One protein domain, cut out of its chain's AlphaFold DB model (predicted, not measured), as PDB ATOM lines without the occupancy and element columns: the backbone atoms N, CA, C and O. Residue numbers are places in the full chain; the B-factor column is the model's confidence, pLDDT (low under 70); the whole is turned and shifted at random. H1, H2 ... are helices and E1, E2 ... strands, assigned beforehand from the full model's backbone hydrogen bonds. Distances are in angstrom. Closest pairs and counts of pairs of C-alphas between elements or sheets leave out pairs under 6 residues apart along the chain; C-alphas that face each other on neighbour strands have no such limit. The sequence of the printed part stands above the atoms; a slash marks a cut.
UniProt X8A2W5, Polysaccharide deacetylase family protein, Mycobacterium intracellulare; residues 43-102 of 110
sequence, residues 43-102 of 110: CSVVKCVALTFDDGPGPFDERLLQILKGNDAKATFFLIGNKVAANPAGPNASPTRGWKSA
ATOM      1  N   CYS A  43     184.942 254.446 150.805       86.25
ATOM      2  CA  CYS A  43     185.494 255.486 149.938       86.25
ATOM      3  C   CYS A  43     186.642 255.027 149.027       86.25
ATOM      4  O   CYS A  43     187.081 255.789 148.170       86.25
ATOM      5  N   SER A  44     187.119 253.785 149.170       87.75
ATOM      6  CA  SER A  44     188.016 253.164 148.188       87.75
ATOM      7  C   SER A  44     187.270 252.592 146.980       87.75
ATOM      8  O   SER A  44     187.894 252.288 145.969       87.75
ATOM      9  N   VAL A  45     185.949 252.412 147.089       88.56
ATOM     10  CA  VAL A  45     185.088 251.845 146.038       88.56
ATOM     11  C   VAL A  45     184.240 252.934 145.383       88.56
ATOM     12  O   VAL A  45     184.074 252.940 144.164       88.56
ATOM     13  N   VAL A  46     183.721 253.874 146.177       87.75
ATOM     14  CA  VAL A  46     182.898 254.990 145.693       87.75
ATOM     15  C   VAL A  46     183.639 256.318 145.811       87.75
ATOM     16  O   VAL A  46     184.458 256.514 146.704       87.75
ATOM     17  N   LYS A  47     183.344 257.263 144.912       90.88
ATOM     18  CA  LYS A  47     183.909 258.617 144.979       90.88
ATOM     19  C   LYS A  47     183.373 259.331 146.220       90.88
ATOM     20  O   LYS A  47     182.191 259.658 146.271       90.88
ATOM     21  N   CYS A  48     184.252 259.598 147.177       90.56
ATOM     22  CA  CYS A  48     183.931 260.317 148.404       90.56
ATOM     23  C   CYS A  48     184.709 261.625 148.517       90.56
ATOM     24  O   CYS A  48     185.847 261.729 148.064       90.56
ATOM     25  N   VAL A  49     184.115 262.572 149.237       92.25
ATOM     26  CA  VAL A  49     184.790 263.745 149.795       92.25
ATOM     27  C   VAL A  49     184.332 263.930 151.241       92.25
ATOM     28  O   VAL A  49     183.188 263.612 151.566       92.25
ATOM     29  N   ALA A  50     185.213 264.432 152.107       90.19
ATOM     30  CA  ALA A  50     184.888 264.772 153.488       90.19
ATOM     31  C   ALA A  50     184.930 266.294 153.660       90.19
ATOM     32  O   ALA A  50     185.932 266.928 153.335       90.19
ATOM     33  N   LEU A  51     183.837 266.875 154.157       92.62
ATOM     34  CA  LEU A  51     183.753 268.301 154.465       92.62
ATOM     35  C   LEU A  51     184.168 268.527 155.920       92.62
ATOM     36  O   LEU A  51     183.567 267.946 156.829       92.62
ATOM     37  N   THR A  52     185.172 269.372 156.136       87.88
ATOM     38  CA  THR A  52     185.692 269.713 157.465       87.88
ATOM     39  C   THR A  52     185.684 271.223 157.677       87.88
ATOM     40  O   THR A  52     186.048 271.973 156.773       87.88
ATOM     41  N   PHE A  53     185.275 271.667 158.867       89.44
ATOM     42  CA  PHE A  53     185.217 273.083 159.237       89.44
ATOM     43  C   PHE A  53     185.961 273.325 160.554       89.44
ATOM     44  O   PHE A  53     185.589 272.753 161.581       89.44
ATOM     45  N   ASP A  54     186.976 274.186 160.518       87.81
ATOM     46  CA  ASP A  54     187.813 274.542 161.668       87.81
ATOM     47  C   ASP A  54     187.352 275.852 162.329       87.81
ATOM     48  O   ASP A  54     186.537 276.605 161.789       87.81
ATOM     49  N   ASP A  55     187.887 276.132 163.515       86.69
ATOM     50  CA  ASP A  55     187.764 277.398 164.245       86.69
ATOM     51  C   ASP A  55     186.352 277.808 164.704       86.69
ATOM     52  O   ASP A  55     186.138 278.946 165.151       86.69
ATOM     53  N   GLY A  56     185.387 276.891 164.651       80.06
ATOM     54  CA  GLY A  56     184.024 277.119 165.134       80.06
ATOM     55  C   GLY A  56     183.892 277.109 166.673       80.06
ATOM     56  O   GLY A  56     184.830 276.740 167.381       80.06
ATOM     57  N   PRO A  57     182.717 277.463 167.227       82.38
ATOM     58  CA  PRO A  57     181.545 277.941 166.507       82.38
ATOM     59  C   PRO A  57     181.632 279.413 166.076       82.38
ATOM     60  O   PRO A  57     182.130 280.261 166.821       82.38
ATOM     61  N   GLY A  58     181.143 279.711 164.869       81.62
ATOM     62  CA  GLY A  58     181.142 281.049 164.266       81.62
ATOM     63  C   GLY A  58     179.738 281.589 163.952       81.62
ATOM     64  O   GLY A  58     178.753 280.854 164.016       81.62
ATOM     65  N   PRO A  59     179.616 282.873 163.560       84.38
ATOM     66  CA  PRO A  59     178.324 283.509 163.270       84.38
ATOM     67  C   PRO A  59     177.586 282.907 162.061       84.38
ATOM     68  O   PRO A  59     176.408 283.186 161.861       84.38
ATOM     69  N   PHE A  60     178.260 282.092 161.244       85.81
ATOM     70  CA  PHE A  60     177.690 281.489 160.036       85.81
ATOM     71  C   PHE A  60     177.315 280.010 160.196       85.81
ATOM     72  O   PHE A  60     176.716 279.446 159.279       85.81
ATOM     73  N   ASP A  61     177.617 279.386 161.339       84.12
ATOM     74  CA  ASP A  61     177.443 277.942 161.534       84.12
ATOM     75  C   ASP A  61     175.985 277.504 161.401       84.12
ATOM     76  O   ASP A  61     175.708 276.459 160.822       84.12
ATOM     77  N   GLU A  62     175.029 278.311 161.866       85.25
ATOM     78  CA  GLU A  62     173.604 277.993 161.718       85.25
ATOM     79  C   GLU A  62     173.185 277.912 160.250       85.25
ATOM     80  O   GLU A  62     172.514 276.962 159.840       85.25
ATOM     81  N   ARG A  63     173.622 278.877 159.434       88.88
ATOM     82  CA  ARG A  63     173.360 278.871 157.991       88.88
ATOM     83  C   ARG A  63     174.050 277.686 157.321       88.88
ATOM     84  O   ARG A  63     173.450 277.034 156.469       88.88
ATOM     85  N   LEU A  64     175.290 277.396 157.707       89.31
ATOM     86  CA  LEU A  64     176.043 276.260 157.184       89.31
ATOM     87  C   LEU A  64     175.344 274.929 157.496       89.31
ATOM     88  O   LEU A  64     175.161 274.110 156.599       89.31
ATOM     89  N   LEU A  65     174.879 274.735 158.731       88.88
ATOM     90  CA  LEU A  65     174.143 273.537 159.138       88.88
ATOM     91  C   LEU A  65     172.809 273.396 158.396       88.88
ATOM     92  O   LEU A  65     172.439 272.285 158.019       88.88
ATOM     93  N   GLN A  66     172.101 274.500 158.138       89.44
ATOM     94  CA  GLN A  66     170.892 274.481 157.307       89.44
ATOM     95  C   GLN A  66     171.195 274.037 155.871       89.44
ATOM     96  O   GLN A  66     170.445 273.235 155.317       89.44
ATOM     97  N   ILE A  67     172.300 274.511 155.284       93.44
ATOM     98  CA  ILE A  67     172.732 274.106 153.938       93.44
ATOM     99  C   ILE A  67     173.106 272.622 153.916       93.44
ATOM    100  O   ILE A  67     172.620 271.896 153.050       93.44
ATOM    101  N   LEU A  68     173.917 272.156 154.869       92.25
ATOM    102  CA  LEU A  68     174.307 270.745 154.967       92.25
ATOM    103  C   LEU A  68     173.076 269.844 155.105       92.25
ATOM    104  O   LEU A  68     172.921 268.892 154.344       92.25
ATOM    105  N   LYS A  69     172.144 270.206 155.995       88.12
ATOM    106  CA  LYS A  69     170.880 269.484 156.180       88.12
ATOM    107  C   LYS A  69     170.011 269.492 154.922       88.12
ATOM    108  O   LYS A  69     169.444 268.463 154.576       88.12
ATOM    109  N   GLY A  70     169.905 270.631 154.237       92.88
ATOM    110  CA  GLY A  70     169.130 270.761 152.999       92.88
ATOM    111  C   GLY A  70     169.669 269.917 151.839       92.88
ATOM    112  O   GLY A  70     168.917 269.622 150.917       92.88
ATOM    113  N   ASN A  71     170.939 269.506 151.901       93.75
ATOM    114  CA  ASN A  71     171.596 268.670 150.893       93.75
ATOM    115  C   ASN A  71     171.871 267.234 151.380       93.75
ATOM    116  O   ASN A  71     172.601 266.513 150.707       93.75
ATOM    117  N   ASP A  72     171.340 266.832 152.543       87.75
ATOM    118  CA  ASP A  72     171.635 265.541 153.195       87.75
ATOM    119  C   ASP A  72     173.148 265.239 153.305       87.75
ATOM    120  O   ASP A  72     173.617 264.106 153.192       87.75
ATOM    121  N   ALA A  73     173.946 266.293 153.500       89.44
ATOM    122  CA  ALA A  73     175.398 266.221 153.540       89.44
ATOM    123  C   ALA A  73     175.909 266.134 154.984       89.44
ATOM    124  O   ALA A  73     175.494 266.890 155.866       89.44
ATOM    125  N   LYS A  74     176.871 265.236 155.212       86.56
ATOM    126  CA  LYS A  74     177.567 265.072 156.496       86.56
ATOM    127  C   LYS A  74     178.877 265.864 156.492       86.56
ATOM    128  O   LYS A  74     179.550 265.940 155.467       86.56
ATOM    129  N   ALA A  75     179.248 266.422 157.643       89.56
ATOM    130  CA  ALA A  75     180.494 267.165 157.827       89.56
ATOM    131  C   ALA A  75     181.065 266.975 159.240       89.56
ATOM    132  O   ALA A  75     180.343 266.588 160.164       89.56
ATOM    133  N   THR A  76     182.352 267.279 159.405       87.06
ATOM    134  CA  THR A  76     183.059 267.274 160.693       87.06
ATOM    135  C   THR A  76     183.453 268.697 161.079       87.06
ATOM    136  O   THR A  76     183.923 269.460 160.239       87.06
ATOM    137  N   PHE A  77     183.277 269.052 162.350       87.50
ATOM    138  CA  PHE A  77     183.607 270.375 162.878       87.50
ATOM    139  C   PHE A  77     184.679 270.257 163.959       87.50
ATOM    140  O   PHE A  77     184.492 269.534 164.939       87.50
ATOM    141  N   PHE A  78     185.774 270.993 163.801       87.75
ATOM    142  CA  PHE A  78     186.839 271.107 164.792       87.75
ATOM    143  C   PHE A  78     186.682 272.441 165.524       87.75
ATOM    144  O   PHE A  78     186.978 273.514 165.004       87.75
ATOM    145  N   LEU A  79     186.125 272.369 166.733       85.12
ATOM    146  CA  LEU A  79     185.705 273.542 167.500       85.12
ATOM    147  C   LEU A  79     186.791 274.005 168.477       85.12
ATOM    148  O   LEU A  79     187.512 273.192 169.057       85.12
ATOM    149  N   ILE A  80     186.834 275.310 168.748       86.44
ATOM    150  CA  ILE A  80     187.693 275.907 169.773       86.44
ATOM    151  C   ILE A  80     186.913 276.012 171.088       86.44
ATOM    152  O   ILE A  80     185.859 276.650 171.163       86.44
ATOM    153  N   GLY A  81     187.455 275.422 172.156       81.06
ATOM    154  CA  GLY A  81     186.760 275.287 173.442       81.06
ATOM    155  C   GLY A  81     186.268 276.603 174.062       81.06
ATOM    156  O   GLY A  81     185.164 276.645 174.604       81.06
ATOM    157  N   ASN A  82     187.021 277.700 173.940       84.00
ATOM    158  CA  ASN A  82     186.600 279.002 174.477       84.00
ATOM    159  C   ASN A  82     185.397 279.602 173.721       84.00
ATOM    160  O   ASN A  82     184.526 280.203 174.348       84.00
ATOM    161  N   LYS A  83     185.302 279.398 172.402       79.25
ATOM    162  CA  LYS A  83     184.161 279.831 171.583       79.25
ATOM    163  C   LYS A  83     182.910 279.013 171.889       79.25
ATOM    164  O   LYS A  83     181.814 279.565 171.923       79.25
ATOM    165  N   VAL A  84     183.074 277.718 172.165       79.50
ATOM    166  CA  VAL A  84     181.979 276.851 172.626       79.50
ATOM    167  C   VAL A  84     181.445 277.333 173.977       79.50
ATOM    168  O   VAL A  84     180.238 277.501 174.132       79.50
ATOM    169  N   ALA A  85     182.334 277.620 174.934       78.00
ATOM    170  CA  ALA A  85     181.950 278.112 176.258       78.00
ATOM    171  C   ALA A  85     181.268 279.492 176.216       78.00
ATOM    172  O   ALA A  85     180.343 279.742 176.985       78.00
ATOM    173  N   ALA A  86     181.695 280.372 175.306       77.44
ATOM    174  CA  ALA A  86     181.097 281.692 175.104       77.44
ATOM    175  C   ALA A  86     179.732 281.646 174.393       77.44
ATOM    176  O   ALA A  86     178.980 282.618 174.450       77.44
ATOM    177  N   ASN A  87     179.399 280.532 173.737       66.69
ATOM    178  CA  ASN A  87     178.144 280.355 173.017       66.69
ATOM    179  C   ASN A  87     177.429 279.050 173.419       66.69
ATOM    180  O   ASN A  87     177.239 278.183 172.569       66.69
ATOM    181  N   PRO A  88     176.981 278.892 174.681       61.22
ATOM    182  CA  PRO A  88     176.378 277.649 175.181       61.22
ATOM    183  C   PRO A  88     175.038 277.286 174.510       61.22
ATOM    184  O   PRO A  88     174.593 276.139 174.578       61.22
ATOM    185  N   ALA A  89     174.384 278.257 173.861       59.84
ATOM    186  CA  ALA A  89     173.141 278.067 173.113       59.84
ATOM    187  C   ALA A  89     173.365 277.755 171.623       59.84
ATOM    188  O   ALA A  89     172.414 277.355 170.949       59.84
ATOM    189  N   GLY A  90     174.594 277.918 171.121       59.19
ATOM    190  CA  GLY A  90     174.933 277.667 169.727       59.19
ATOM    191  C   GLY A  90     174.647 276.219 169.318       59.19
ATOM    192  O   GLY A  90     174.685 275.312 170.157       59.19
ATOM    193  N   PRO A  91     174.397 275.963 168.023       55.12
ATOM    194  CA  PRO A  91     173.981 274.646 167.530       55.12
ATOM    195  C   PRO A  91     174.981 273.519 167.850       55.12
ATOM    196  O   PRO A  91     174.593 272.356 167.943       55.12
ATOM    197  N   ASN A  92     176.243 273.880 168.097       54.94
ATOM    198  CA  ASN A  92     177.348 272.970 168.396       54.94
ATOM    199  C   ASN A  92     177.706 272.898 169.895       54.94
ATOM    200  O   ASN A  92     178.545 272.093 170.289       54.94
ATOM    201  N   ALA A  93     177.094 273.730 170.744       50.75
ATOM    202  CA  ALA A  93     177.474 273.861 172.153       50.75
ATOM    203  C   ALA A  93     176.795 272.860 173.090       50.75
ATOM    204  O   ALA A  93     177.197 272.683 174.238       50.75
ATOM    205  N   SER A  94     175.794 272.147 172.582       45.22
ATOM    206  CA  SER A  94     175.270 270.964 173.237       45.22
ATOM    207  C   SER A  94     175.851 269.741 172.520       45.22
ATOM    208  O   SER A  94     175.434 269.480 171.385       45.22
ATOM    209  N   PRO A  95     176.752 268.958 173.154       46.66
ATOM    210  CA  PRO A  95     177.297 267.728 172.565       46.66
ATOM    211  C   PRO A  95     176.205 266.742 172.113       46.66
ATOM    212  O   PRO A  95     176.459 265.804 171.365       46.66
ATOM    213  N   THR A  96     174.961 266.958 172.547       42.72
ATOM    214  CA  THR A  96     173.802 266.114 172.287       42.72
ATOM    215  C   THR A  96     172.815 266.647 171.240       42.72
ATOM    216  O   THR A  96     171.976 265.851 170.814       42.72
ATOM    217  N   ARG A  97     172.875 267.919 170.792       47.69
ATOM    218  CA  ARG A  97     171.867 268.492 169.854       47.69
ATOM    219  C   ARG A  97     172.292 268.635 168.389       47.69
ATOM    220  O   ARG A  97     171.413 268.774 167.548       47.69
ATOM    221  N   GLY A  98     173.578 268.527 168.070       42.25
ATOM    222  CA  GLY A  98     174.067 268.490 166.680       42.25
ATOM    223  C   GLY A  98     174.897 267.252 166.343       42.25
ATOM    224  O   GLY A  98     175.148 266.975 165.175       42.25
ATOM    225  N   TRP A  99     175.293 266.483 167.363       39.44
ATOM    226  CA  TRP A  99     176.291 265.421 167.232       39.44
ATOM    227  C   TRP A  99     175.818 264.059 167.739       39.44
ATOM    228  O   TRP A  99     176.620 263.191 168.069       39.44
ATOM    229  N   LYS A 100     174.506 263.806 167.739       40.19
ATOM    230  CA  LYS A 100     174.047 262.420 167.618       40.19
ATOM    231  C   LYS A 100     174.194 262.021 166.157       40.19
ATOM    232  O   LYS A 100     173.239 262.007 165.395       40.19
ATOM    233  N   SER A 101     175.432 261.697 165.808       41.44
ATOM    234  CA  SER A 101     175.664 260.506 165.012       41.44
ATOM    235  C   SER A 101     175.019 260.494 163.632       41.44
ATOM    236  O   SER A 101     174.136 259.692 163.343       41.44
ATOM    237  N   ALA A 102     175.593 261.265 162.719       40.84
ATOM    238  CA  ALA A 102     175.623 260.810 161.335       40.84
ATOM    239  C   ALA A 102     176.516 259.547 161.166       40.84
ATOM    240  O   ALA A 102     176.505 258.933 160.102       40.84
TER     241      ALA A 102
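This is residues 43 to 102 of the 110 residues of the protein "Polysaccharide deacetylase family protein" of Mycobacterium intracellulare (UniProt X8A2W5). Two parallel strands, E1 and E2, lie side by side as a narrow ribbon, and the chain between them loops out through one helix, H1, that runs back at a distance from the ribbon. A short helix, H2, follows at the end of E2, the tail of residues 87 to 102 folds back on the E2 side of the ribbon, and residues 43 to 48 stick out at the opposite end from H2. The printed part has 60 residues with two named strands and two named helices, in the order E1, H1, E2, H2; the class is mixed, helices and strands, with 27 residues, under half, in named elements. The whole is only just loose, close to compact, with a radius of gyration of the C-alphas of 12.6 A, and only just elongated, spanning 42 by 21 by 20 A.

The strand E1 is residues 51 to 56, 13.8 A from first to last C-alpha, and begins with C-alpha 51 at (183.753, 268.301, 154.465). The strand E2 is residues 75 to 79, 12.7 A long. The helix H1 is residues 61 to 70, 13.9 A long, with C-alpha 61 at (177.443, 277.942, 161.534). The helix H2 is residues 81 to 86, 8.7 A long, and ends with C-alpha 86 at (181.097, 281.692, 175.104).

E1 and E2 are parallel neighbours, with 20 degrees between their N-to-C directions. C-alphas 53 and 77 face each other at 4.8 A. N 53 and O 76 are within hydrogen-bond range at 2.9 A, and so are N 78 and O 53 at 2.8 A. E1, H1 and E2 make a strand-helix-strand unit, two parallel neighbour strands with a helix between them along the chain, and its crossover is right-handed. The closest C-alphas of H1 and E2 are those of Leu 68 and Ala 75, 7.7 A apart, and the centres of H1 and E2 are 12.8 A apart. The closest C-alphas of E1 and H2 are those of Gly 56 and Lys 83, 7.0 A apart. H1 and H2 are apart. In H1 and H2 every O i to N i+4 pair is within hydrogen-bond range.

The two C-alphas farthest apart are those of Val 45 and Ala 86, at 41.9 A. Residues 43 to 48 stand free. The printed part runs from 43 to 102 and has no cut. The links E1 to H1, H1 to E2 and E2 to H2 are tight. Residues 87 to 102 hold no named element, and their C-alphas lie 7 to 15 A from the mean of the C-alphas. The mean pLDDT of the printed part is 77.0, and the residues under 70 are 87 to 102.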